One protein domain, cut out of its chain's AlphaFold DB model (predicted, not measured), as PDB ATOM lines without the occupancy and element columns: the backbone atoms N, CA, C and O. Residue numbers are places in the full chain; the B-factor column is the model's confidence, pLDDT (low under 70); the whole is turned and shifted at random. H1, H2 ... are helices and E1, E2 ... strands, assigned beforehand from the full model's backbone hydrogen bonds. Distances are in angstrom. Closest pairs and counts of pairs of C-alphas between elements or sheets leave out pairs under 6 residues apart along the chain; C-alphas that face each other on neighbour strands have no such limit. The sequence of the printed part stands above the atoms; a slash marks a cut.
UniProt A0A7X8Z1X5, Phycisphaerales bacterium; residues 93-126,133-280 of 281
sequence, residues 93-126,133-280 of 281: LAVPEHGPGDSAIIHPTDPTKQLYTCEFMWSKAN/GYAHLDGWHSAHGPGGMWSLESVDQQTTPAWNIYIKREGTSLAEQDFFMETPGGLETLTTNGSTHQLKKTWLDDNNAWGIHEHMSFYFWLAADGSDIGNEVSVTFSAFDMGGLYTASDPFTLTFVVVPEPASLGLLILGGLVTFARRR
ATOM      1  N   LEU A  93     130.324 250.149 256.757       79.88
ATOM      2  CA  LEU A  93     129.680 248.858 256.523       79.88
ATOM      3  C   LEU A  93     130.523 247.993 255.588       79.88
ATOM      4  O   LEU A  93     131.022 248.481 254.576       79.88
ATOM      5  N   ALA A  94     130.635 246.705 255.907       87.62
ATOM      6  CA  ALA A  94     131.018 245.674 254.953       87.62
ATOM      7  C   ALA A  94     129.727 245.056 254.393       87.62
ATOM      8  O   ALA A  94     129.007 244.356 255.114       87.62
ATOM      9  N   VAL A  95     129.419 245.349 253.128       88.00
ATOM     10  CA  VAL A  95     128.211 244.891 252.419       88.00
ATOM     11  C   VAL A  95     128.559 243.769 251.438       88.00
ATOM     12  O   VAL A  95     129.652 243.797 250.875       88.00
ATOM     13  N   PRO A  96     127.681 242.778 251.207       91.44
ATOM     14  CA  PRO A  96     127.943 241.724 250.229       91.44
ATOM     15  C   PRO A  96     128.058 242.289 248.803       91.44
ATOM     16  O   PRO A  96     127.267 243.146 248.421       91.44
ATOM     17  N   GLU A  97     129.017 241.789 248.021       90.69
ATOM     18  CA  GLU A  97     129.260 242.183 246.625       90.69
ATOM     19  C   GLU A  97     128.657 241.149 245.649       90.69
ATOM     20  O   GLU A  97     128.759 239.928 245.859       90.69
ATOM     21  N   HIS A  98     128.045 241.626 244.557       89.19
ATOM     22  CA  HIS A  98     127.228 240.808 243.652       89.19
ATOM     23  C   HIS A  98     127.712 240.855 242.200       89.19
ATOM     24  O   HIS A  98     127.854 241.901 241.576       89.19
ATOM     25  N   GLY A  99     127.913 239.670 241.628       87.94
ATOM     26  CA  GLY A  99     128.293 239.478 240.236       87.94
ATOM     27  C   GLY A  99     127.113 239.551 239.253       87.94
ATOM     28  O   GLY A  99     125.960 239.765 239.643       87.94
ATOM     29  N   PRO A 100     127.379 239.331 237.949       85.25
ATOM     30  CA  PRO A 100     126.390 239.486 236.884       85.25
ATOM     31  C   PRO A 100     125.107 238.672 237.105       85.25
ATOM     32  O   PRO A 100     125.107 237.444 237.011       85.25
ATOM     33  N   GLY A 101     123.993 239.375 237.319       83.12
ATOM     34  CA  GLY A 101     122.690 238.761 237.590       83.12
ATOM     35  C   GLY A 101     122.372 238.563 239.074       83.12
ATOM     36  O   GLY A 101     121.624 237.640 239.386       83.12
ATOM     37  N   ASP A 102     122.904 239.423 239.953       83.38
ATOM     38  CA  ASP A 102     122.616 239.454 241.400       83.38
ATOM     39  C   ASP A 102     123.132 238.204 242.146       83.38
ATOM     40  O   ASP A 102     122.571 237.738 243.136       83.38
ATOM     41  N   SER A 103     124.212 237.601 241.633       88.12
ATOM     42  CA  SER A 103     124.803 236.383 242.193       88.12
ATOM     43  C   SER A 103     125.949 236.708 243.148       88.12
ATOM     44  O   SER A 103     126.938 237.300 242.716       88.12
ATOM     45  N   ALA A 104     125.872 236.247 244.398       90.94
ATOM     46  CA  ALA A 104     126.972 236.299 245.363       90.94
ATOM     47  C   ALA A 104     128.323 235.887 244.739       90.94
ATOM     48  O   ALA A 104     128.441 234.800 244.163       90.94
ATOM     49  N   ILE A 105     129.345 236.740 244.855       94.88
ATOM     50  CA  ILE A 105     130.694 236.421 244.371       94.88
ATOM     51  C   ILE A 105     131.381 235.518 245.402       94.88
ATOM     52  O   ILE A 105     131.684 235.952 246.506       94.88
ATOM     53  N   ILE A 106     131.616 234.252 245.049       96.56
ATOM     54  CA  ILE A 106     132.214 233.238 245.935       96.56
ATOM     55  C   ILE A 106     133.729 233.137 245.707       96.56
ATOM     56  O   ILE A 106     134.187 233.164 244.562       96.56
ATOM     57  N   HIS A 107     134.509 232.988 246.784       96.62
ATOM     58  CA  HIS A 107     135.974 232.938 246.719       96.62
ATOM     59  C   HIS A 107     136.460 231.744 245.868       96.62
ATOM     60  O   HIS A 107     136.061 230.600 246.115       96.62
ATOM     61  N   PRO A 108     137.359 231.956 244.883       93.94
ATOM     62  CA  PRO A 108     137.646 230.982 243.823       93.94
ATOM     63  C   PRO A 108     138.284 229.666 244.293       93.94
ATOM     64  O   PRO A 108     138.308 228.697 243.533       93.94
ATOM     65  N   THR A 109     138.805 229.606 245.523       96.06
ATOM     66  CA  THR A 109     139.383 228.387 246.119       96.06
ATOM     67  C   THR A 109     138.790 228.015 247.484       96.06
ATOM     68  O   THR A 109     139.197 227.004 248.055       96.06
ATOM     69  N   ASP A 110     137.809 228.772 247.991       97.00
ATOM     70  CA  ASP A 110     137.133 228.509 249.272       97.00
ATOM     71  C   ASP A 110     135.621 228.776 249.133       97.00
ATOM     72  O   ASP A 110     135.173 229.909 249.302       97.00
ATOM     73  N   PRO A 111     134.801 227.751 248.841       96.44
ATOM     74  CA  PRO A 111     133.365 227.928 248.639       96.44
ATOM     75  C   PRO A 111     132.597 228.270 249.928       96.44
ATOM     76  O   PRO A 111     131.373 228.358 249.885       96.44
ATOM     77  N   THR A 112     133.277 228.431 251.071       96.88
ATOM     78  CA  THR A 112     132.670 228.915 252.320       96.88
ATOM     79  C   THR A 112     132.709 230.440 252.456       96.88
ATOM     80  O   THR A 112     132.140 230.963 253.413       96.88
ATOM     81  N   LYS A 113     133.323 231.162 251.504       97.56
ATOM     82  CA  LYS A 113     133.489 232.623 251.545       97.56
ATOM     83  C   LYS A 113     132.840 233.355 250.377       97.56
ATOM     84  O   LYS A 113     132.907 232.906 249.234       97.56
ATOM     85  N   GLN A 114     132.271 234.514 250.681       97.06
ATOM     86  CA  GLN A 114     131.676 235.471 249.752       97.06
ATOM     87  C   GLN A 114     132.456 236.793 249.808       97.06
ATOM     88  O   GLN A 114     133.035 237.134 250.841       97.06
ATOM     89  N   LEU A 115     132.494 237.520 248.691       96.44
ATOM     90  CA  LEU A 115     133.087 238.850 248.608       96.44
ATOM     91  C   LEU A 115     132.159 239.881 249.252       96.44
ATOM     92  O   LEU A 115     130.955 239.893 248.995       96.44
ATOM     93  N   TYR A 116     132.739 240.760 250.056       94.56
ATOM     94  CA  TYR A 116     132.097 241.942 250.611       94.56
ATOM     95  C   TYR A 116     132.934 243.171 250.239       94.56
ATOM     96  O   TYR A 116     134.165 243.106 250.255       94.56
ATOM     97  N   THR A 117     132.273 244.282 249.928       91.50
ATOM     98  CA  THR A 117     132.882 245.598 249.684       91.50
ATOM     99  C   THR A 117     132.565 246.557 250.835       91.50
ATOM    100  O   THR A 117     131.809 246.212 251.746       91.50
ATOM    101  N   CYS A 118     133.124 247.767 250.819       84.25
ATOM    102  CA  CYS A 118     132.745 248.814 251.766       84.25
ATOM    103  C   CYS A 118     131.630 249.724 251.223       84.25
ATOM    104  O   CYS A 118     131.762 250.289 250.141       84.25
ATOM    105  N   GLU A 119     130.587 249.945 252.029       73.38
ATOM    106  CA  GLU A 119     129.587 251.004 251.827       73.38
ATOM    107  C   GLU A 119     129.564 251.962 253.037       73.38
ATOM    108  O   GLU A 119     129.863 251.582 254.174       73.38
ATOM    109  N   PHE A 120     129.206 253.226 252.798       63.38
ATOM    110  CA  PHE A 120     129.143 254.289 253.805       63.38
ATOM    111  C   PHE A 120     127.736 254.902 253.862       63.38
ATOM    112  O   PHE A 120     127.233 255.417 252.867       63.38
ATOM    113  N   MET A 121     127.121 254.932 255.047       47.62
ATOM    114  CA  MET A 121     125.703 255.297 255.216       47.62
ATOM    115  C   MET A 121     125.357 256.800 255.165       47.62
ATOM    116  O   MET A 121     124.205 257.148 255.440       47.62
ATOM    117  N   TRP A 122     126.295 257.722 254.907       44.44
ATOM    118  CA  TRP A 122     125.970 259.149 255.043       44.44
ATOM    119  C   TRP A 122     126.683 260.113 254.108       44.44
ATOM    120  O   TRP A 122     127.895 260.312 254.186       44.44
ATOM    121  N   SER A 123     125.854 260.851 253.378       36.88
ATOM    122  CA  SER A 123     126.124 262.178 252.848       36.88
ATOM    123  C   SER A 123     125.083 263.178 253.362       36.88
ATOM    124  O   SER A 123     124.038 262.812 253.910       36.88
ATOM    125  N   LYS A 124     125.350 264.468 253.156       36.69
ATOM    126  CA  LYS A 124     124.358 265.531 253.319       36.69
ATOM    127  C   LYS A 124     124.215 266.256 251.990       36.69
ATOM    128  O   LYS A 124     125.129 266.979 251.607       36.69
ATOM    129  N   ALA A 125     123.055 266.125 251.351       40.00
ATOM    130  CA  ALA A 125     122.708 266.908 250.168       40.00
ATOM    131  C   ALA A 125     122.968 268.409 250.402       40.00
ATOM    132  O   ALA A 125     122.525 268.968 251.415       40.00
ATOM    133  N   ASN A 126     123.625 269.072 249.449       42.31
ATOM    134  CA  ASN A 126     124.098 270.462 249.524       42.31
ATOM    135  C   ASN A 126     125.233 270.684 250.554       42.31
ATOM    136  O   ASN A 126     125.266 271.701 251.256       42.31
ATOM    137  N   GLY A 133     124.399 265.037 247.102       35.84
ATOM    138  CA  GLY A 133     125.196 264.365 248.136       35.84
ATOM    139  C   GLY A 133     125.718 262.994 247.698       35.84
ATOM    140  O   GLY A 133     125.456 262.005 248.380       35.84
ATOM    141  N   TYR A 134     126.403 262.912 246.560       39.38
ATOM    142  CA  TYR A 134     126.711 261.669 245.849       39.38
ATOM    143  C   TYR A 134     128.155 261.531 245.308       39.38
ATOM    144  O   TYR A 134     128.430 260.543 244.620       39.38
ATOM    145  N   ALA A 135     129.082 262.459 245.588       42.59
ATOM    146  CA  ALA A 135     130.434 262.462 245.006       42.59
ATOM    147  C   ALA A 135     131.598 262.034 245.951       42.59
ATOM    148  O   ALA A 135     131.866 262.683 246.953       42.59
ATOM    149  N   HIS A 136     132.398 261.034 245.527       50.62
ATOM    150  CA  HIS A 136     133.689 260.560 246.104       50.62
ATOM    151  C   HIS A 136     133.672 259.861 247.490       50.62
ATOM    152  O   HIS A 136     133.286 260.461 248.485       50.62
ATOM    153  N   LEU A 137     134.238 258.645 247.634       53.72
ATOM    154  CA  LEU A 137     134.528 258.053 248.970       53.72
ATOM    155  C   LEU A 137     135.689 257.054 248.989       53.72
ATOM    156  O   LEU A 137     136.507 257.044 249.904       53.72
ATOM    157  N   ASP A 138     135.755 256.216 247.972       54.00
ATOM    158  CA  ASP A 138     136.775 255.211 247.727       54.00
ATOM    159  C   ASP A 138     138.137 255.862 247.432       54.00
ATOM    160  O   ASP A 138     138.600 255.743 246.314       54.00
ATOM    161  N   GLY A 139     138.792 256.600 248.342       63.41
ATOM    162  CA  GLY A 139     140.010 257.333 247.956       63.41
ATOM    163  C   GLY A 139     140.931 257.908 249.033       63.41
ATOM    164  O   GLY A 139     140.577 258.111 250.194       63.41
ATOM    165  N   TRP A 140     142.156 258.197 248.589       77.31
ATOM    166  CA  TRP A 140     143.246 258.817 249.340       77.31
ATOM    167  C   TRP A 140     143.510 260.219 248.783       77.31
ATOM    168  O   TRP A 140     143.675 260.388 247.570       77.31
ATOM    169  N   HIS A 141     143.572 261.224 249.660       76.00
ATOM    170  CA  HIS A 141     143.621 262.633 249.265       76.00
ATOM    171  C   HIS A 141     144.582 263.438 250.138       76.00
ATOM    172  O   HIS A 141     144.511 263.366 251.363       76.00
ATOM    173  N   SER A 142     145.429 264.275 249.538       74.44
ATOM    174  CA  SER A 142     146.165 265.282 250.311       74.44
ATOM    175  C   SER A 142     145.201 266.309 250.906       74.44
ATOM    176  O   SER A 142     144.251 266.740 250.256       74.44
ATOM    177  N   ALA A 143     145.452 266.730 252.145       68.88
ATOM    178  CA  ALA A 143     144.692 267.823 252.735       68.88
ATOM    179  C   ALA A 143     145.174 269.167 252.187       68.88
ATOM    180  O   ALA A 143     146.362 269.366 251.952       68.88
ATOM    181  N   HIS A 144     144.239 270.103 252.043       67.62
ATOM    182  CA  HIS A 144     144.505 271.481 251.643       67.62
ATOM    183  C   HIS A 144     143.690 272.404 252.550       67.62
ATOM    184  O   HIS A 144     142.550 272.761 252.254       67.62
ATOM    185  N   GLY A 145     144.246 272.710 253.721       57.84
ATOM    186  CA  GLY A 145     143.597 273.539 254.730       57.84
ATOM    187  C   GLY A 145     143.698 275.043 254.452       57.84
ATOM    188  O   GLY A 145     144.387 275.484 253.521       57.84
ATOM    189  N   PRO A 146     143.020 275.869 255.270       52.84
ATOM    190  CA  PRO A 146     143.003 277.318 255.105       52.84
ATOM    191  C   PRO A 146     144.416 277.914 255.056       52.84
ATOM    192  O   PRO A 146     145.221 277.726 255.964       52.84
ATOM    193  N   GLY A 147     144.726 278.654 253.989       56.44
ATOM    194  CA  GLY A 147     146.038 279.288 253.809       56.44
ATOM    195  C   GLY A 147     147.192 278.324 253.503       56.44
ATOM    196  O   GLY A 147     148.343 278.718 253.660       56.44
ATOM    197  N   GLY A 148     146.910 277.084 253.090       60.78
ATOM    198  CA  GLY A 148     147.934 276.071 252.810       60.78
ATOM    199  C   GLY A 148     148.459 275.353 254.054       60.78
ATOM    200  O   GLY A 148     149.327 274.490 253.936       60.78
ATOM    201  N   MET A 149     147.909 275.657 255.235       55.47
ATOM    202  CA  MET A 149     148.053 274.783 256.397       55.47
ATOM    203  C   MET A 149     147.552 273.386 256.011       55.47
ATOM    204  O   MET A 149     146.541 273.251 255.329       55.47
ATOM    205  N   TRP A 150     148.270 272.351 256.425       66.38
ATOM    206  CA  TRP A 150     147.976 270.946 256.122       66.38
ATOM    207  C   TRP A 150     148.324 270.424 254.720       66.38
ATOM    208  O   TRP A 150     148.184 269.222 254.492       66.38
ATOM    209  N   SER A 151     148.837 271.266 253.819       71.75
ATOM    210  CA  SER A 151     149.329 270.823 252.507       71.75
ATOM    211  C   SER A 151     150.657 270.062 252.588       71.75
ATOM    212  O   SER A 151     151.567 270.430 253.333       71.75
ATOM    213  N   LEU A 152     150.806 269.061 251.713       80.12
ATOM    214  CA  LEU A 152     152.111 268.565 251.263       80.12
ATOM    215  C   LEU A 152     152.945 269.707 250.645       80.12
ATOM    216  O   LEU A 152     152.396 270.713 250.192       80.12
ATOM    217  N   GLU A 153     154.272 269.548 250.574       84.81
ATOM    218  CA  GLU A 153     155.143 270.513 249.886       84.81
ATOM    219  C   GLU A 153     154.678 270.696 248.434       84.81
ATOM    220  O   GLU A 153     154.570 269.729 247.680       84.81
ATOM    221  N   SER A 154     154.437 271.944 248.038       86.62
ATOM    222  CA  SER A 154     154.118 272.339 246.669       86.62
ATOM    223  C   SER A 154     154.667 273.740 246.414       86.62
ATOM    224  O   SER A 154     154.571 274.607 247.282       86.62
ATOM    225  N   VAL A 155     155.232 273.962 245.225       86.88
ATOM    226  CA  VAL A 155     155.820 275.250 244.815       86.88
ATOM    227  C   VAL A 155     155.048 275.827 243.630       86.88
ATOM    228  O   VAL A 155     154.434 276.884 243.747       86.88
ATOM    229  N   ASP A 156     155.030 275.104 242.511       91.81
ATOM    230  CA  ASP A 156     154.295 275.447 241.294       91.81
ATOM    231  C   ASP A 156     154.014 274.182 240.459       91.81
ATOM    232  O   ASP A 156     154.534 273.100 240.739       91.81
ATOM    233  N   GLN A 157     153.187 274.315 239.419       94.94
ATOM    234  CA  GLN A 157     152.763 273.210 238.549       94.94
ATOM    235  C   GLN A 157     153.916 272.589 237.736       94.94
ATOM    236  O   GLN A 157     153.807 271.456 237.272       94.94
ATOM    237  N   GLN A 158     155.026 273.305 237.551       96.75
ATOM    238  CA  GLN A 158     156.187 272.844 236.785       96.75
ATOM    239  C   GLN A 158     157.233 272.142 237.673       96.75
ATOM    240  O   GLN A 158     158.032 271.348 237.174       96.75
ATOM    241  N   THR A 159     157.204 272.397 238.981       95.38
ATOM    242  CA  THR A 159     158.160 271.910 239.979       95.38
ATOM    243  C   THR A 159     157.560 270.758 240.783       95.38
ATOM    244  O   THR A 159     156.999 270.949 241.861       95.38
ATOM    245  N   THR A 160     157.691 269.535 240.260       93.94
ATOM    246  CA  THR A 160     157.297 268.296 240.951       93.94
ATOM    247  C   THR A 160     158.019 268.169 242.310       93.94
ATOM    248  O   THR A 160     159.249 268.092 242.311       93.94
ATOM    249  N   PRO A 161     157.306 268.095 243.455       91.00
ATOM    250  CA  PRO A 161     157.914 268.049 244.793       91.00
ATOM    251  C   PRO A 161     158.785 266.817 245.062       91.00
ATOM    252  O   PRO A 161     158.687 265.818 244.342       91.00
ATOM    253  N   ALA A 162     159.569 266.839 246.143       92.19
ATOM    254  CA  ALA A 162     160.499 265.755 246.479       92.19
ATOM    255  C   ALA A 162     159.838 264.513 247.111       92.19
ATOM    256  O   ALA A 162     160.303 263.397 246.880       92.19
ATOM    257  N   TRP A 163     158.749 264.685 247.872       92.00
ATOM    258  CA  TRP A 163     158.056 263.590 248.567       92.00
ATOM    259  C   TRP A 163     157.544 262.498 247.620       92.00
ATOM    260  O   TRP A 163     157.152 262.764 246.485       92.00
ATOM    261  N   ASN A 164     157.491 261.260 248.089       94.12
ATOM    262  CA  ASN A 164     156.975 260.106 247.370       94.12
ATOM    263  C   ASN A 164     156.220 259.188 248.344       94.12
ATOM    264  O   ASN A 164     156.811 258.305 248.967       94.12
ATOM    265  N   ILE A 165     154.922 259.451 248.504       91.81
ATOM    266  CA  ILE A 165     154.078 258.839 249.533       91.81
ATOM    267  C   ILE A 165     153.614 257.439 249.118       91.81
ATOM    268  O   ILE A 165     153.162 257.225 247.992       91.81
ATOM    269  N   TYR A 166     153.660 256.508 250.066       94.50
ATOM    270  CA  TYR A 166     153.089 255.170 249.953       94.50
ATOM    271  C   TYR A 166     152.117 254.921 251.102       94.50
ATOM    272  O   TYR A 166     152.412 255.299 252.236       94.50
ATOM    273  N   ILE A 167     151.022 254.211 250.830       92.62
ATOM    274  CA  ILE A 167     150.269 253.488 251.861       92.62
ATOM    275  C   ILE A 167     150.950 252.142 252.096       92.62
ATOM    276  O   ILE A 167     151.377 251.478 251.150       92.62
ATOM    277  N   LYS A 168     151.018 251.715 253.354       95.25
ATOM    278  CA  LYS A 168     151.417 250.375 253.780       95.25
ATOM    279  C   LYS A 168     150.279 249.742 254.562       95.25
ATOM    280  O   LYS A 168     149.723 250.368 255.460       95.25
ATOM    281  N   ARG A 169     149.964 248.484 254.265       96.06
ATOM    282  CA  ARG A 169     149.083 247.672 255.110       96.06
ATOM    283  C   ARG A 169     149.879 247.141 256.300       96.06
ATOM    284  O   ARG A 169     150.903 246.489 256.112       96.06
ATOM    285  N   GLU A 170     149.410 247.396 257.514       96.00
ATOM    286  CA  GLU A 170     150.040 246.940 258.762       96.00
ATOM    287  C   GLU A 170     149.414 245.648 259.301       96.00
ATOM    288  O   GLU A 170     150.122 244.805 259.849       96.00
ATOM    289  N   GLY A 171     148.099 245.469 259.139       96.38
ATOM    290  CA  GLY A 171     147.382 244.314 259.678       96.38
ATOM    291  C   GLY A 171     145.904 244.278 259.293       96.38
ATOM    292  O   GLY A 171     145.385 245.215 258.694       96.38
ATOM    293  N   THR A 172     145.220 243.196 259.661       96.06
ATOM    294  CA  THR A 172     143.757 243.040 259.587       96.06
ATOM    295  C   THR A 172     143.282 242.122 260.719       96.06
ATOM    296  O   THR A 172     144.086 241.374 261.277       96.06
ATOM    297  N   SER A 173     141.996 242.181 261.076       96.06
ATOM    298  CA  SER A 173     141.355 241.224 261.990       96.06
ATOM    299  C   SER A 173     141.081 239.852 261.358       96.06
ATOM    300  O   SER A 173     140.810 238.896 262.083       96.06
ATOM    301  N   LEU A 174     141.102 239.764 260.025       96.19
ATOM    302  CA  LEU A 174     140.861 238.541 259.258       96.19
ATOM    303  C   LEU A 174     142.151 237.716 259.092       96.19
ATOM    304  O   LEU A 174     143.227 238.109 259.551       96.19
ATOM    305  N   ALA A 175     142.080 236.572 258.405       96.56
ATOM    306  CA  ALA A 175     143.301 235.963 257.882       96.56
ATOM    307  C   ALA A 175     143.870 236.824 256.739       96.56
ATOM    308  O   ALA A 175     143.159 237.587 256.090       96.56
ATOM    309  N   GLU A 176     145.177 236.731 256.498       94.94
ATOM    310  CA  GLU A 176     145.889 237.732 255.699       94.94
ATOM    311  C   GLU A 176     145.395 237.835 254.246       94.94
ATOM    312  O   GLU A 176     145.209 238.940 253.744       94.94
ATOM    313  N   GLN A 177     145.097 236.707 253.605       95.00
ATOM    314  CA  GLN A 177     144.545 236.666 252.246       95.00
ATOM    315  C   GLN A 177     143.047 237.023 252.150       95.00
ATOM    316  O   GLN A 177     142.521 237.121 251.047       95.00
ATOM    317  N   ASP A 178     142.353 237.205 253.279       97.19
ATOM    318  CA  ASP A 178     140.909 237.487 253.312       97.19
ATOM    319  C   ASP A 178     140.592 238.998 253.273       97.19
ATOM    320  O   ASP A 178     139.429 239.386 253.348       97.19
ATOM    321  N   PHE A 179     141.610 239.856 253.129       96.25
ATOM    322  CA  PHE A 179     141.461 241.287 252.845       96.25
ATOM    323  C   PHE A 179     142.374 241.712 251.690       96.25
ATOM    324  O   PHE A 179     143.546 241.323 251.646       96.25
ATOM    325  N   PHE A 180     141.866 242.579 250.817       95.44
ATOM    326  CA  PHE A 180     142.643 243.284 249.799       95.44
ATOM    327  C   PHE A 180     142.014 244.646 249.470       95.44
ATOM    328  O   PHE A 180     140.902 244.961 249.890       95.44
ATOM    329  N   MET A 181     142.736 245.465 248.708       92.69
ATOM    330  CA  MET A 181     142.179 246.661 248.077       92.69
ATOM    331  C   MET A 181     142.280 246.550 246.562       92.69
ATOM    332  O   MET A 181     143.133 245.832 246.045       92.69
ATOM    333  N   GLU A 182     141.446 247.286 245.841       90.56
ATOM    334  CA  GLU A 182     141.485 247.331 244.379       90.56
ATOM    335  C   GLU A 182     141.653 248.771 243.894       90.56
ATOM    336  O   GLU A 182     141.047 249.698 244.427       90.56
ATOM    337  N   THR A 183     142.507 248.968 242.893       87.75
ATOM    338  CA  THR A 183     142.663 250.258 242.202       87.75
ATOM    339  C   THR A 183     141.598 250.422 241.105       87.75
ATOM    340  O   THR A 183     141.079 249.417 240.619       87.75
ATOM    341  N   PRO A 184     141.318 251.637 240.585       79.38
ATOM    342  CA  PRO A 184     140.195 251.887 239.668       79.38
ATOM    343  C   PRO A 184     140.367 251.258 238.273       79.38
ATOM    344  O   PRO A 184     139.526 251.430 237.396       79.38
ATOM    345  N   GLY A 185     141.488 250.567 238.045       80.50
ATOM    346  CA  GLY A 185     141.747 249.746 236.866       80.50
ATOM    347  C   GLY A 185     141.429 248.256 237.047       80.50
ATOM    348  O   GLY A 185     141.786 247.486 236.157       80.50
ATOM    349  N   GLY A 186     140.828 247.837 238.168       83.44
ATOM    350  CA  GLY A 186     140.560 246.423 238.466       83.44
ATOM    351  C   GLY A 186     141.823 245.627 238.812       83.44
ATOM    352  O   GLY A 186     141.968 244.475 238.408       83.44
ATOM    353  N   LEU A 187     142.799 246.272 239.466       90.69
ATOM    354  CA  LEU A 187     144.042 245.635 239.909       90.69
ATOM    355  C   LEU A 187     144.096 245.603 241.438       90.69
ATOM    356  O   LEU A 187     144.162 246.660 242.076       90.69
ATOM    357  N   GLU A 188     144.127 244.383 241.980       93.69
ATOM    358  CA  GLU A 188     144.377 244.092 243.392       93.69
ATOM    359  C   GLU A 188     145.709 244.693 243.871       93.69
ATOM    360  O   GLU A 188     146.749 244.602 243.214       93.69
ATOM    361  N   THR A 189     145.686 245.267 245.067       95.12
ATOM    362  CA  THR A 189     146.837 245.823 245.779       95.12
ATOM    363  C   THR A 189     146.617 245.684 247.290       95.12
ATOM    364  O   THR A 189     145.543 245.295 247.752       95.12
ATOM    365  N   LEU A 190     147.652 245.954 248.088       94.88
ATOM    366  CA  LEU A 190     147.622 245.831 249.555       94.88
ATOM    367  C   LEU A 190     147.140 244.440 250.057       94.88
ATOM    368  O   LEU A 190     146.546 244.310 251.129       94.88
ATOM    369  N   THR A 191     147.411 243.383 249.279       96.31
ATOM    370  CA  THR A 191     146.922 241.999 249.468       96.31
ATOM    371  C   THR A 191     147.582 241.234 250.620       96.31
ATOM    372  O   THR A 191     147.078 240.191 251.028       96.31
ATOM    373  N   THR A 192     148.684 241.741 251.179       96.81
ATOM    374  CA  THR A 192     149.415 241.118 252.300       96.81
ATOM    375  C   THR A 192     149.872 242.146 253.333       96.81
ATOM    376  O   THR A 192     150.020 243.337 253.042       96.81
ATOM    377  N   ASN A 193     150.119 241.710 254.563       97.19
ATOM    378  CA  ASN A 193     150.632 242.579 255.616       97.19
ATOM    379  C   ASN A 193     152.086 242.964 255.292       97.19
ATOM    380  O   ASN A 193     152.920 242.124 254.961       97.19
ATOM    381  N   GLY A 194     152.397 244.257 255.349       97.00
ATOM    382  CA  GLY A 194     153.673 244.812 254.897       97.00
ATOM    383  C   GLY A 194     153.752 245.151 253.405       97.00
ATOM    384  O   GLY A 194     154.736 245.770 253.001       97.00
ATOM    385  N   SER A 195     152.743 244.811 252.593       97.62
ATOM    386  CA  SER A 195     152.660 245.293 251.207       97.62
ATOM    387  C   SER A 195     152.333 246.791 251.141       97.62
ATOM    388  O   SER A 195     151.769 247.367 252.079       97.62
ATOM    389  N   THR A 196     152.735 247.433 250.040       97.06
ATOM    390  CA  THR A 196     152.695 248.895 249.888       97.06
ATOM    391  C   THR A 196     152.164 249.317 248.526       97.06
ATOM    392  O   THR A 196     152.548 248.729 247.515       97.06
ATOM    393  N   HIS A 197     151.380 250.392 248.493       95.12
ATOM    394  CA  HIS A 197     150.862 251.027 247.281       95.12
ATOM    395  C   HIS A 197     151.403 252.456 247.166       95.12
ATOM    396  O   HIS A 197     151.383 253.191 248.151       95.12
ATOM    397  N   GLN A 198     151.913 252.846 245.995       95.12
ATOM    398  CA  GLN A 198     152.421 254.204 245.760       95.12
ATOM    399  C   GLN A 198     151.257 255.133 245.435       95.12
ATOM    400  O   GLN A 198     150.579 254.908 244.438       95.12
ATOM    401  N   LEU A 199     151.071 256.198 246.215       91.62
ATOM    402  CA  LEU A 199     150.019 257.169 245.939       91.62
ATOM    403  C   LEU A 199     150.435 258.126 244.818       91.62
ATOM    404  O   LEU A 199     151.492 258.767 244.854       91.62
ATOM    405  N   LYS A 200     149.580 258.239 243.803       91.44
ATOM    406  CA  LYS A 200     149.825 259.004 242.586       91.44
ATOM    407  C   LYS A 200     149.780 260.511 242.848       91.44
ATOM    408  O   LYS A 200     148.739 261.167 242.732       91.44
ATOM    409  N   LYS A 201     150.969 261.075 243.063       91.56
ATOM    410  CA  LYS A 201     151.242 262.513 242.953       91.56
ATOM    411  C   LYS A 201     150.611 263.091 241.679       91.56
ATOM    412  O   LYS A 201     150.960 262.694 240.566       91.56
ATOM    413  N   THR A 202     149.712 264.047 241.860       91.44
ATOM    414  CA  THR A 202     148.937 264.703 240.802       91.44
ATOM    415  C   THR A 202     148.887 266.206 241.091       91.44
ATOM    416  O   THR A 202     148.926 266.614 242.251       91.44
ATOM    417  N   TRP A 203     148.854 267.046 240.056       92.25
ATOM    418  CA  TRP A 203     148.576 268.472 240.231       92.25
ATOM    419  C   TRP A 203     147.064 268.675 240.346       92.25
ATOM    420  O   TRP A 203     146.318 268.187 239.499       92.25
ATOM    421  N   LEU A 204     146.632 269.369 241.395       86.56
ATOM    422  CA  LEU A 204     145.235 269.621 241.721       86.56
ATOM    423  C   LEU A 204     144.939 271.096 241.427       86.56
ATOM    424  O   LEU A 204     145.306 271.979 242.206       86.56
ATOM    425  N   ASP A 205     144.321 271.363 240.272       85.44
ATOM    426  CA  ASP A 205     144.084 272.727 239.780       85.44
ATOM    427  C   ASP A 205     143.209 273.554 240.740       85.44
ATOM    428  O   ASP A 205     143.547 274.702 241.027       85.44
ATOM    429  N   ASP A 206     142.166 272.955 241.327       79.75
ATOM    430  CA  ASP A 206     141.266 273.620 242.286       79.75
ATOM    431  C   ASP A 206     141.964 274.024 243.600       79.75
ATOM    432  O   ASP A 206     141.547 274.964 244.278       79.75
ATOM    433  N   ASN A 207     143.062 273.344 243.952       78.81
ATOM    434  CA  ASN A 207     143.907 273.687 245.097       78.81
ATOM    435  C   ASN A 207     145.137 274.526 244.704       78.81
ATOM    436  O   ASN A 207     145.849 274.999 245.591       78.81
ATOM    437  N   ASN A 208     145.400 274.698 243.400       85.88
ATOM    438  CA  ASN A 208     146.637 275.255 242.843       85.88
ATOM    439  C   ASN A 208     147.891 274.652 243.518       85.88
ATOM    440  O   ASN A 208     148.805 275.367 243.945       85.88
ATOM    441  N   ALA A 209     147.909 273.326 243.674       87.38
ATOM    442  CA  ALA A 209     148.950 272.620 244.413       87.38
ATOM    443  C   ALA A 209     149.217 271.212 243.867       87.38
ATOM    444  O   ALA A 209     148.337 270.550 243.322       87.38
ATOM    445  N   TRP A 210     150.434 270.715 244.082       89.69
ATOM    446  CA  TRP A 210     150.705 269.284 244.012       89.69
ATOM    447  C   TRP A 210     150.105 268.573 245.219       89.69
ATOM    448  O   TRP A 210     150.257 269.012 246.359       89.69
ATOM    449  N   GLY A 211     149.475 267.438 244.954       88.50
ATOM    450  CA  GLY A 211     148.778 266.661 245.957       88.50
ATOM    451  C   GLY A 211     148.592 265.210 245.545       88.50
ATOM    452  O   GLY A 211     149.253 264.694 244.638       88.50
ATOM    453  N   ILE A 212     147.684 264.548 246.242       87.00
ATOM    454  CA  ILE A 212     147.253 263.180 245.994       87.00
ATOM    455  C   ILE A 212     145.740 263.220 245.813       87.00
ATOM    456  O   ILE A 212     145.041 263.882 246.575       87.00
ATOM    457  N   HIS A 213     145.259 262.495 244.809       84.38
ATOM    458  CA  HIS A 213     143.853 262.170 244.598       84.38
ATOM    459  C   HIS A 213     143.852 260.836 243.858       84.38
ATOM    460  O   HIS A 213     144.056 260.788 242.642       84.38
ATOM    461  N   GLU A 214     143.704 259.739 244.594       82.62
ATOM    462  CA  GLU A 214     143.705 258.389 244.029       82.62
ATOM    463  C   GLU A 214     142.620 257.537 244.669       82.62
ATOM    464  O   GLU A 214     142.566 257.410 245.890       82.62
ATOM    465  N   HIS A 215     141.769 256.957 243.826       82.56
ATOM    466  CA  HIS A 215     140.642 256.153 244.268       82.56
ATOM    467  C   HIS A 215     141.040 254.678 244.474       82.56
ATOM    468  O   HIS A 215     141.849 254.169 243.702       82.56
ATOM    469  N   MET A 216     140.519 253.997 245.500       83.50
ATOM    470  CA  MET A 216     140.725 252.572 245.793       83.50
ATOM    471  C   MET A 216     139.565 251.968 246.615       83.50
ATOM    472  O   MET A 216     139.200 252.505 247.663       83.50
ATOM    473  N   SER A 217     139.066 250.799 246.202       85.81
ATOM    474  CA  SER A 217     138.033 250.016 246.907       85.81
ATOM    475  C   SER A 217     138.618 249.134 248.020       85.81
ATOM    476  O   SER A 217     139.777 248.720 247.948       85.81
ATOM    477  N   PHE A 218     137.801 248.794 249.024       89.81
ATOM    478  CA  PHE A 218     138.128 247.862 250.114       89.81
ATOM    479  C   PHE A 218     137.336 246.564 249.941       89.81
ATOM    480  O   PHE A 218     136.111 246.627 249.864       89.81
ATOM    481  N   TYR A 219     138.005 245.409 249.949       93.75
ATOM    482  CA  TYR A 219     137.364 244.111 249.744       93.75
ATOM    483  C   TYR A 219     137.735 243.082 250.819       93.75
ATOM    484  O   TYR A 219     138.889 242.967 251.239       93.75
ATOM    485  N   PHE A 220     136.739 242.298 251.235       96.06
ATOM    486  CA  PHE A 220     136.818 241.321 252.321       96.06
ATOM    487  C   PHE A 220     136.224 239.975 251.876       96.06
ATOM    488  O   PHE A 220     135.156 239.941 251.267       96.06
ATOM    489  N   TRP A 221     136.869 238.858 252.218       97.69
ATOM    490  CA  TRP A 221     136.347 237.506 251.987       97.69
ATOM    491  C   TRP A 221     135.772 236.927 253.286       97.69
ATOM    492  O   TRP A 221     136.492 236.324 254.083       97.69
ATOM    493  N   LEU A 222     134.468 237.125 253.496       97.31
ATOM    494  CA  LEU A 222     133.746 236.790 254.733       97.31
ATOM    495  C   LEU A 222     132.860 235.548 254.561       97.31
ATOM    496  O   LEU A 222     132.638 235.088 253.439       97.31
ATOM    497  N   ALA A 223     132.343 234.987 255.655       96.50
ATOM    498  CA  ALA A 223     131.577 233.743 255.631       96.50
ATOM    499  C   ALA A 223     130.279 233.838 254.795       96.50
ATOM    500  O   ALA A 223     129.367 234.615 255.086       96.50
ATOM    501  N   ALA A 224     130.164 232.976 253.780       93.81
ATOM    502  CA  ALA A 224     129.027 232.910 252.853       93.81
ATOM    503  C   ALA A 224     127.743 232.319 253.473       93.81
ATOM    504  O   ALA A 224     126.691 232.323 252.838       93.81
ATOM    505  N   ASP A 225     127.804 231.798 254.703       91.56
ATOM    506  CA  ASP A 225     126.620 231.404 255.480       91.56
ATOM    507  C   ASP A 225     126.042 232.556 256.326       91.56
ATOM    508  O   ASP A 225     125.025 232.379 257.000       91.56
ATOM    509  N   GLY A 226     126.675 233.735 256.285       88.50
ATOM    510  CA  GLY A 226     126.272 234.914 257.044       88.50
ATOM    511  C   GLY A 226     126.641 234.870 258.529       88.50
ATOM    512  O   GLY A 226     126.157 235.708 259.287       88.50
ATOM    513  N   SER A 227     127.486 233.931 258.973       92.50
ATOM    514  CA  SER A 227     127.921 233.844 260.378       92.50
ATOM    515  C   SER A 227     128.763 235.038 260.856       92.50
ATOM    516  O   SER A 227     128.853 235.265 262.065       92.50
ATOM    517  N   ASP A 228     129.299 235.843 259.932       92.94
ATOM    518  CA  ASP A 228     129.971 237.112 260.233       92.94
ATOM    519  C   ASP A 228     129.014 238.306 260.431       92.94
ATOM    520  O   ASP A 228     129.438 239.350 260.922       92.94
ATOM    521  N   ILE A 229     127.727 238.191 260.079       89.25
ATOM    522  CA  ILE A 229     126.790 239.327 260.085       89.25
ATOM    523  C   ILE A 229     126.575 239.868 261.507       89.25
ATOM    524  O   ILE A 229     126.151 239.152 262.416       89.25
ATOM    525  N   GLY A 230     126.805 241.170 261.679       83.38
ATOM    526  CA  GLY A 230     126.766 241.877 262.959       83.38
ATOM    527  C   GLY A 230     128.095 241.884 263.721       83.38
ATOM    528  O   GLY A 230     128.176 242.554 264.750       83.38
ATOM    529  N   ASN A 231     129.127 241.188 263.232       87.94
ATOM    530  CA  ASN A 231     130.491 241.314 263.745       87.94
ATOM    531  C   ASN A 231     131.190 242.545 263.143       87.94
ATOM    532  O   ASN A 231     130.754 243.115 262.140       87.94
ATOM    533  N   GLU A 232     132.313 242.927 263.749       86.62
ATOM    534  CA  GLU A 232     133.223 243.940 263.217       86.62
ATOM    535  C   GLU A 232     134.461 243.285 262.596       86.62
ATOM    536  O   GLU A 232     135.078 242.399 263.193       86.62
ATOM    537  N   VAL A 233     134.855 243.767 261.418       89.38
ATOM    538  CA  VAL A 233     136.135 243.461 260.767       89.38
ATOM    539  C   VAL A 233     136.968 244.735 260.671       89.38
ATOM    540  O   VAL A 233     136.421 245.835 260.651       89.38
ATOM    541  N   SER A 234     138.294 244.631 260.634       89.25
ATOM    542  CA  SER A 234     139.162 245.810 260.574       89.25
ATOM    543  C   SER A 234     140.427 245.603 259.751       89.25
ATOM    544  O   SER A 234     140.900 244.481 259.544       89.25
ATOM    545  N   VAL A 235     140.987 246.715 259.278       89.81
ATOM    546  CA  VAL A 235     142.285 246.779 258.599       89.81
ATOM    547  C   VAL A 235     143.059 248.008 259.078       89.81
ATOM    548  O   VAL A 235     142.498 249.090 259.250       89.81
ATOM    549  N   THR A 236     144.356 247.828 259.314       88.50
ATOM    550  CA  THR A 236     145.275 248.871 259.780       88.50
ATOM    551  C   THR A 236     146.243 249.251 258.667       88.50
ATOM    552  O   THR A 236     146.853 248.378 258.045       88.50
ATOM    553  N   PHE A 237     146.435 250.551 258.463       89.75
ATOM    554  CA  PHE A 237     147.365 251.132 257.497       89.75
ATOM    555  C   PHE A 237     148.343 252.101 258.167       89.75
ATOM    556  O   PHE A 237     148.084 252.611 259.254       89.75
ATOM    557  N   SER A 238     149.443 252.401 257.489       89.62
ATOM    558  CA  SER A 238     150.263 253.593 257.720       89.62
ATOM    559  C   SER A 238     150.593 254.248 256.377       89.62
ATOM    560  O   SER A 238     150.392 253.642 255.319       89.62
ATOM    561  N   ALA A 239     151.108 255.475 256.399       89.62
ATOM    562  CA  ALA A 239     151.757 256.081 255.243       89.62
ATOM    563  C   ALA A 239     153.187 256.456 255.588       89.62
ATOM    564  O   ALA A 239     153.505 256.852 256.710       89.62
ATOM    565  N   PHE A 240     154.052 256.368 254.589       91.75
ATOM    566  CA  PHE A 240     155.445 256.756 254.706       91.75
ATOM    567  C   PHE A 240     155.916 257.418 253.417       91.75
ATOM    568  O   PHE A 240     155.396 257.161 252.330       91.75
ATOM    569  N   ASP A 241     156.916 258.281 253.550       92.50
ATOM    570  CA  ASP A 241     157.559 258.939 252.425       92.50
ATOM    571  C   ASP A 241     158.855 258.206 252.051       92.50
ATOM    572  O   ASP A 241     159.839 258.228 252.790       92.50
ATOM    573  N   MET A 242     158.875 257.577 250.875       94.31
ATOM    574  CA  MET A 242     160.071 256.927 250.322       94.31
ATOM    575  C   MET A 242     161.139 257.950 249.882       94.31
ATOM    576  O   MET A 242     162.299 257.589 249.696       94.31
ATOM    577  N   GLY A 243     160.763 259.223 249.708       88.81
ATOM    578  CA  GLY A 243     161.682 260.337 249.469       88.81
ATOM    579  C   GLY A 243     162.413 260.819 250.729       88.81
ATOM    580  O   GLY A 243     163.452 261.467 250.612       88.81
ATOM    581  N   GLY A 244     161.918 260.479 251.926       89.00
ATOM    582  CA  GLY A 244     162.534 260.840 253.207       89.00
ATOM    583  C   GLY A 244     162.464 262.328 253.579       89.00
ATOM    584  O   GLY A 244     163.199 262.756 254.469       89.00
ATOM    585  N   LEU A 245     161.599 263.115 252.928       86.44
ATOM    586  CA  LEU A 245     161.242 264.472 253.351       86.44
ATOM    587  C   LEU A 245     160.401 264.432 254.640       86.44
ATOM    588  O   LEU A 245     160.530 265.314 255.491       86.44
ATOM    589  N   TYR A 246     159.583 263.384 254.794       85.62
ATOM    590  CA  TYR A 246     158.679 263.200 255.927       85.62
ATOM    591  C   TYR A 246     158.913 261.899 256.710       85.62
ATOM    592  O   TYR A 246     159.345 260.883 256.165       85.62
ATOM    593  N   THR A 247     158.586 261.918 258.004       86.00
ATOM    594  CA  THR A 247     158.564 260.729 258.868       86.00
ATOM    595  C   THR A 247     157.208 260.025 258.785       86.00
ATOM    596  O   THR A 247     156.177 260.664 258.587       86.00
ATOM    597  N   ALA A 248     157.207 258.693 258.885       87.31
ATOM    598  CA  ALA A 248     156.003 257.879 258.710       87.31
ATOM    599  C   ALA A 248     154.909 258.183 259.749       87.31
ATOM    600  O   ALA A 248     155.194 258.640 260.860       87.31
ATOM    601  N   SER A 249     153.662 257.890 259.387       83.44
ATOM    602  CA  SER A 249     152.520 258.063 260.277       83.44
ATOM    603  C   SER A 249     152.485 257.040 261.405       83.44
ATOM    604  O   SER A 249     153.061 255.953 261.317       83.44
ATOM    605  N   ASP A 250     151.710 257.358 262.441       81.31
ATOM    606  CA  ASP A 250     151.209 256.317 263.336       81.31
ATOM    607  C   ASP A 250     150.289 255.363 262.538       81.31
ATOM    608  O   ASP A 250     149.659 255.796 261.561       81.31
ATOM    609  N   PRO A 251     150.183 254.076 262.918       84.44
ATOM    610  CA  PRO A 251     149.205 253.170 262.329       84.44
ATOM    611  C   PRO A 251     147.768 253.610 262.635       84.44
ATOM    612  O   PRO A 251     147.424 253.895 263.782       84.44
ATOM    613  N   PHE A 252     146.917 253.609 261.615       77.81
ATOM    614  CA  PHE A 252     145.506 253.976 261.681       77.81
ATOM    615  C   PHE A 252     144.629 252.793 261.257       77.81
ATOM    616  O   PHE A 252     144.899 252.149 260.243       77.81
ATOM    617  N   THR A 253     143.583 252.500 262.032       82.44
ATOM    618  CA  THR A 253     142.690 251.351 261.814       82.44
ATOM    619  C   THR A 253     141.310 251.816 261.373       82.44
ATOM    620  O   THR A 253     140.677 252.617 262.059       82.44
ATOM    621  N   LEU A 254     140.830 251.255 260.264       80.62
ATOM    622  CA  LEU A 254     139.435 251.325 259.837       80.62
ATOM    623  C   LEU A 254     138.708 250.066 260.334       80.62
ATOM    624  O   LEU A 254     139.240 248.961 260.204       80.62
ATOM    625  N   THR A 255     137.502 250.235 260.877       81.88
ATOM    626  CA  THR A 255     136.636 249.152 261.372       81.88
ATOM    627  C   THR A 255     135.294 249.215 260.653       81.88
ATOM    628  O   THR A 255     134.757 250.303 260.463       81.88
ATOM    629  N   PHE A 256     134.762 248.057 260.264       83.06
ATOM    630  CA  PHE A 256     133.589 247.891 259.411       83.06
ATOM    631  C   PHE A 256     132.634 246.878 260.049       83.06
ATOM    632  O   PHE A 256     133.066 245.794 260.442       83.06
ATOM    633  N   VAL A 257     131.343 247.200 260.139       84.00
ATOM    634  CA  VAL A 257     130.302 246.257 260.584       84.00
ATOM    635  C   VAL A 257     129.804 245.460 259.390       84.00
ATOM    636  O   VAL A 257     129.384 246.030 258.384       84.00
ATOM    637  N   VAL A 258     129.811 244.137 259.508       87.25
ATOM    638  CA  VAL A 258     129.284 243.238 258.476       87.25
ATOM    639  C   VAL A 258     127.757 243.265 258.518       87.25
ATOM    640  O   VAL A 258     127.158 242.988 259.559       87.25
ATOM    641  N   VAL A 259     127.108 243.580 257.399       84.56
ATOM    642  CA  VAL A 259     125.640 243.707 257.313       84.56
ATOM    643  C   VAL A 259     125.024 242.676 256.358       84.56
ATOM    644  O   VAL A 259     125.697 242.206 255.441       84.56
ATOM    645  N   PRO A 260     123.751 242.277 256.561       79.69
ATOM    646  CA  PRO A 260     123.080 241.336 255.667       79.69
ATOM    647  C   PRO A 260     122.756 241.976 254.313       79.69
ATOM    648  O   PRO A 260     122.557 243.187 254.219       79.69
ATOM    649  N   GLU A 261     122.560 241.143 253.288       71.25
ATOM    650  CA  GLU A 261     121.983 241.581 252.012       71.25
ATOM    651  C   GLU A 261     120.656 242.352 252.222       71.25
ATOM    652  O   GLU A 261     119.797 241.892 252.992       71.25
ATOM    653  N   PRO A 262     120.403 243.456 251.491       65.50
ATOM    654  CA  PRO A 262     119.154 244.219 251.605       65.50
ATOM    655  C   PRO A 262     117.886 243.369 251.393       65.50
ATOM    656  O   PRO A 262     116.882 243.539 252.094       65.50
ATOM    657  N   ALA A 263     117.942 242.391 250.481       58.19
ATOM    658  CA  ALA A 263     116.863 241.429 250.249       58.19
ATOM    659  C   ALA A 263     116.586 240.540 251.479       58.19
ATOM    660  O   ALA A 263     115.425 240.313 251.839       58.19
ATOM    661  N   SER A 264     117.639 240.094 252.170       56.25
ATOM    662  CA  SER A 264     117.538 239.304 253.402       56.25
ATOM    663  C   SER A 264     116.915 240.110 254.549       56.25
ATOM    664  O   SER A 264     116.071 239.582 255.280       56.25
ATOM    665  N   LEU A 265     117.217 241.411 254.654       59.56
ATOM    666  CA  LEU A 265     116.554 242.313 255.605       59.56
ATOM    667  C   LEU A 265     115.041 242.427 255.323       59.56
ATOM    668  O   LEU A 265     114.217 242.323 256.237       59.56
ATOM    669  N   GLY A 266     114.658 242.574 254.051       59.19
ATOM    670  CA  GLY A 266     113.254 242.610 253.623       59.19
ATOM    671  C   GLY A 266     112.491 241.320 253.949       59.19
ATOM    672  O   GLY A 266     111.373 241.368 254.473       59.19
ATOM    673  N   LEU A 267     113.106 240.157 253.708       59.88
ATOM    674  CA  LEU A 267     112.534 238.850 254.052       59.88
ATOM    675  C   LEU A 267     112.388 238.654 255.569       59.88
ATOM    676  O   LEU A 267     111.355 238.142 256.013       59.88
ATOM    677  N   LEU A 268     113.357 239.112 256.370       63.31
ATOM    678  CA  LEU A 268     113.287 239.083 257.835       63.31
ATOM    679  C   LEU A 268     112.089 239.898 258.354       63.31
ATOM    680  O   LEU A 268     111.306 239.407 259.173       63.31
ATOM    681  N   ILE A 269     111.902 241.117 257.838       66.31
ATOM    682  CA  ILE A 269     110.792 242.009 258.209       66.31
ATOM    683  C   ILE A 269     109.442 241.383 257.828       66.31
ATOM    684  O   ILE A 269     108.531 241.321 258.660       66.31
ATOM    685  N   LEU A 270     109.309 240.855 256.606       64.38
ATOM    686  CA  LEU A 270     108.086 240.186 256.144       64.38
ATOM    687  C   LEU A 270     107.767 238.928 256.972       64.38
ATOM    688  O   LEU A 270     106.624 238.746 257.404       64.38
ATOM    689  N   GLY A 271     108.766 238.088 257.260       57.28
ATOM    690  CA  GLY A 271     108.620 236.903 258.113       57.28
ATOM    691  C   GLY A 271     108.225 237.251 259.553       57.28
ATOM    692  O   GLY A 271     107.345 236.605 260.137       57.28
ATOM    693  N   GLY A 272     108.801 238.323 260.103       66.44
ATOM    694  CA  GLY A 272     108.424 238.891 261.396       66.44
ATOM    695  C   GLY A 272     106.960 239.334 261.425       66.44
ATOM    696  O   GLY A 272     106.201 238.893 262.290       66.44
ATOM    697  N   LEU A 273     106.529 240.136 260.445       72.81
ATOM    698  CA  LEU A 273     105.146 240.616 260.325       72.81
ATOM    699  C   LEU A 273     104.133 239.465 260.211       72.81
ATOM    700  O   LEU A 273     103.122 239.468 260.918       72.81
ATOM    701  N   VAL A 274     104.417 238.441 259.398       70.75
ATOM    702  CA  VAL A 274     103.576 237.233 259.272       70.75
ATOM    703  C   VAL A 274     103.490 236.467 260.599       70.75
ATOM    704  O   VAL A 274     102.415 235.992 260.977       70.75
ATOM    705  N   THR A 275     104.594 236.378 261.343       70.38
ATOM    706  CA  THR A 275     104.651 235.683 262.640       70.38
ATOM    707  C   THR A 275     103.897 236.447 263.733       70.38
ATOM    708  O   THR A 275     103.157 235.841 264.511       70.38
ATOM    709  N   PHE A 276     104.003 237.779 263.767       66.88
ATOM    710  CA  PHE A 276     103.218 238.630 264.667       66.88
ATOM    711  C   PHE A 276     101.721 238.617 264.330       66.88
ATOM    712  O   PHE A 276     100.899 238.551 265.245       66.88
ATOM    713  N   ALA A 277     101.354 238.612 263.045       64.19
ATOM    714  CA  ALA A 277      99.965 238.461 262.613       64.19
ATOM    715  C   ALA A 277      99.378 237.108 263.055       64.19
ATOM    716  O   ALA A 277      98.289 237.071 263.626       64.19
ATOM    717  N   ARG A 278     100.123 236.006 262.888       65.31
ATOM    718  CA  ARG A 278      99.718 234.657 263.336       65.31
ATOM    719  C   ARG A 278      99.622 234.478 264.855       65.31
ATOM    720  O   ARG A 278      99.041 233.494 265.285       65.31
ATOM    721  N   ARG A 279     100.167 235.393 265.666       62.28
ATOM    722  CA  ARG A 279     100.024 235.393 267.139       62.28
ATOM    723  C   ARG A 279      98.837 236.224 267.652       62.28
ATOM    724  O   ARG A 279      98.684 236.358 268.864       62.28
ATOM    725  N   ARG A 280      98.028 236.815 266.764       53.53
ATOM    726  CA  ARG A 280      96.843 237.632 267.107       53.53
ATOM    727  C   ARG A 280      95.504 237.003 266.680       53.53
ATOM    728  O   ARG A 280      94.477 237.671 266.789       53.53
TER     729      ARG A 280
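What this domain is: This is residues 93 to 126 and 133 to 280 of the 281 residues of a protein of Phycisphaerales bacterium (UniProt A0A7X8Z1X5). One long curled sheet is folded back on itself into two leaves that face each other, E6 E5 E10 E2 and E12 E11 E4 E7, with E1 as the hinge. A small sheet, E3 E9 E8, extends this body at one end, and at the opposite end residues 263 to 280, mostly H1, stick out free. The printed part has 182 residues, with twelve named strands, E1 to E12, followed by H1; under half of the residues are in named elements, and the class is mostly strand. The large sheet, in the order E6 E5 E10 E2 E1 E12 E11 E4 E7, is mixed and the small one is antiparallel. The whole is loose, with a radius of gyration of the C-alphas of 20.5 A, and elongated, spanning 73 by 42 by 31 A.

How they stand to each other: E1, residues 93 to 96, and E2, residues 113 to 120, form a hairpin, with N 95 and O 117 2.9 A apart, within hydrogen-bond range like the other N and O pairs named here. E10, residues 217 to 223, is antiparallel to E2, N 116 to O 220 2.8 A, and to E5, residues 179 to 183, N 180 to O 219 3.0 A. E5 and the edge strand E6, residues 187 to 189, form a hairpin, N 189 to O 181 2.8 A. E12, residues 252 to 258, is parallel to E1, N 94 to O 257 2.9 A, and forms a hairpin with E11, residues 232 to 241, N 254 to O 235 2.9 A. E4, residues 165 to 172, is antiparallel to E11, N 168 to O 238 2.8 A, and to the edge strand E7, residues 196 to 198, N 167 to O 197 2.9 A. The closest C-alphas of E6 and E7 are those of Thr 189 and His 197, 6.7 A apart. E7 runs on into E8, residues 201 to 204, at 41 degrees, and E9, residues 209 to 215, runs on into E10 at 27 degrees. E8 and E9 form a hairpin, N 202 to O 211 2.9 A; E3, residues 139 to 141, is antiparallel to E9, N 140 to O 214 2.8 A. H1, residues 262 to 278, is not on either sheet, and its every O i to N i+4 pair is within hydrogen-bond range.

Where its parts are: E1 begins with C-alpha 93 at (129.680, 248.858, 256.523). From first to last C-alpha, E2 measures 22.2 A, E4 21.4 A, E11 30.6 A and H1 24.6 A. H1 ends with C-alpha 278 at (99.718, 234.657, 263.336).

The domain as a whole: The two C-alphas farthest apart, those of Gln 158 and Arg 280, are 75.4 A apart. Residues 127 to 132 are not printed; C-alphas 126 and 133 are 6.3 A apart across the cut. The links E1 to E2 and E3 to E4 are long. The pLDDT is under 70 in residues 120 to 126, 133 to 139, 143 to 150, 262 to 272 and 276 to 280.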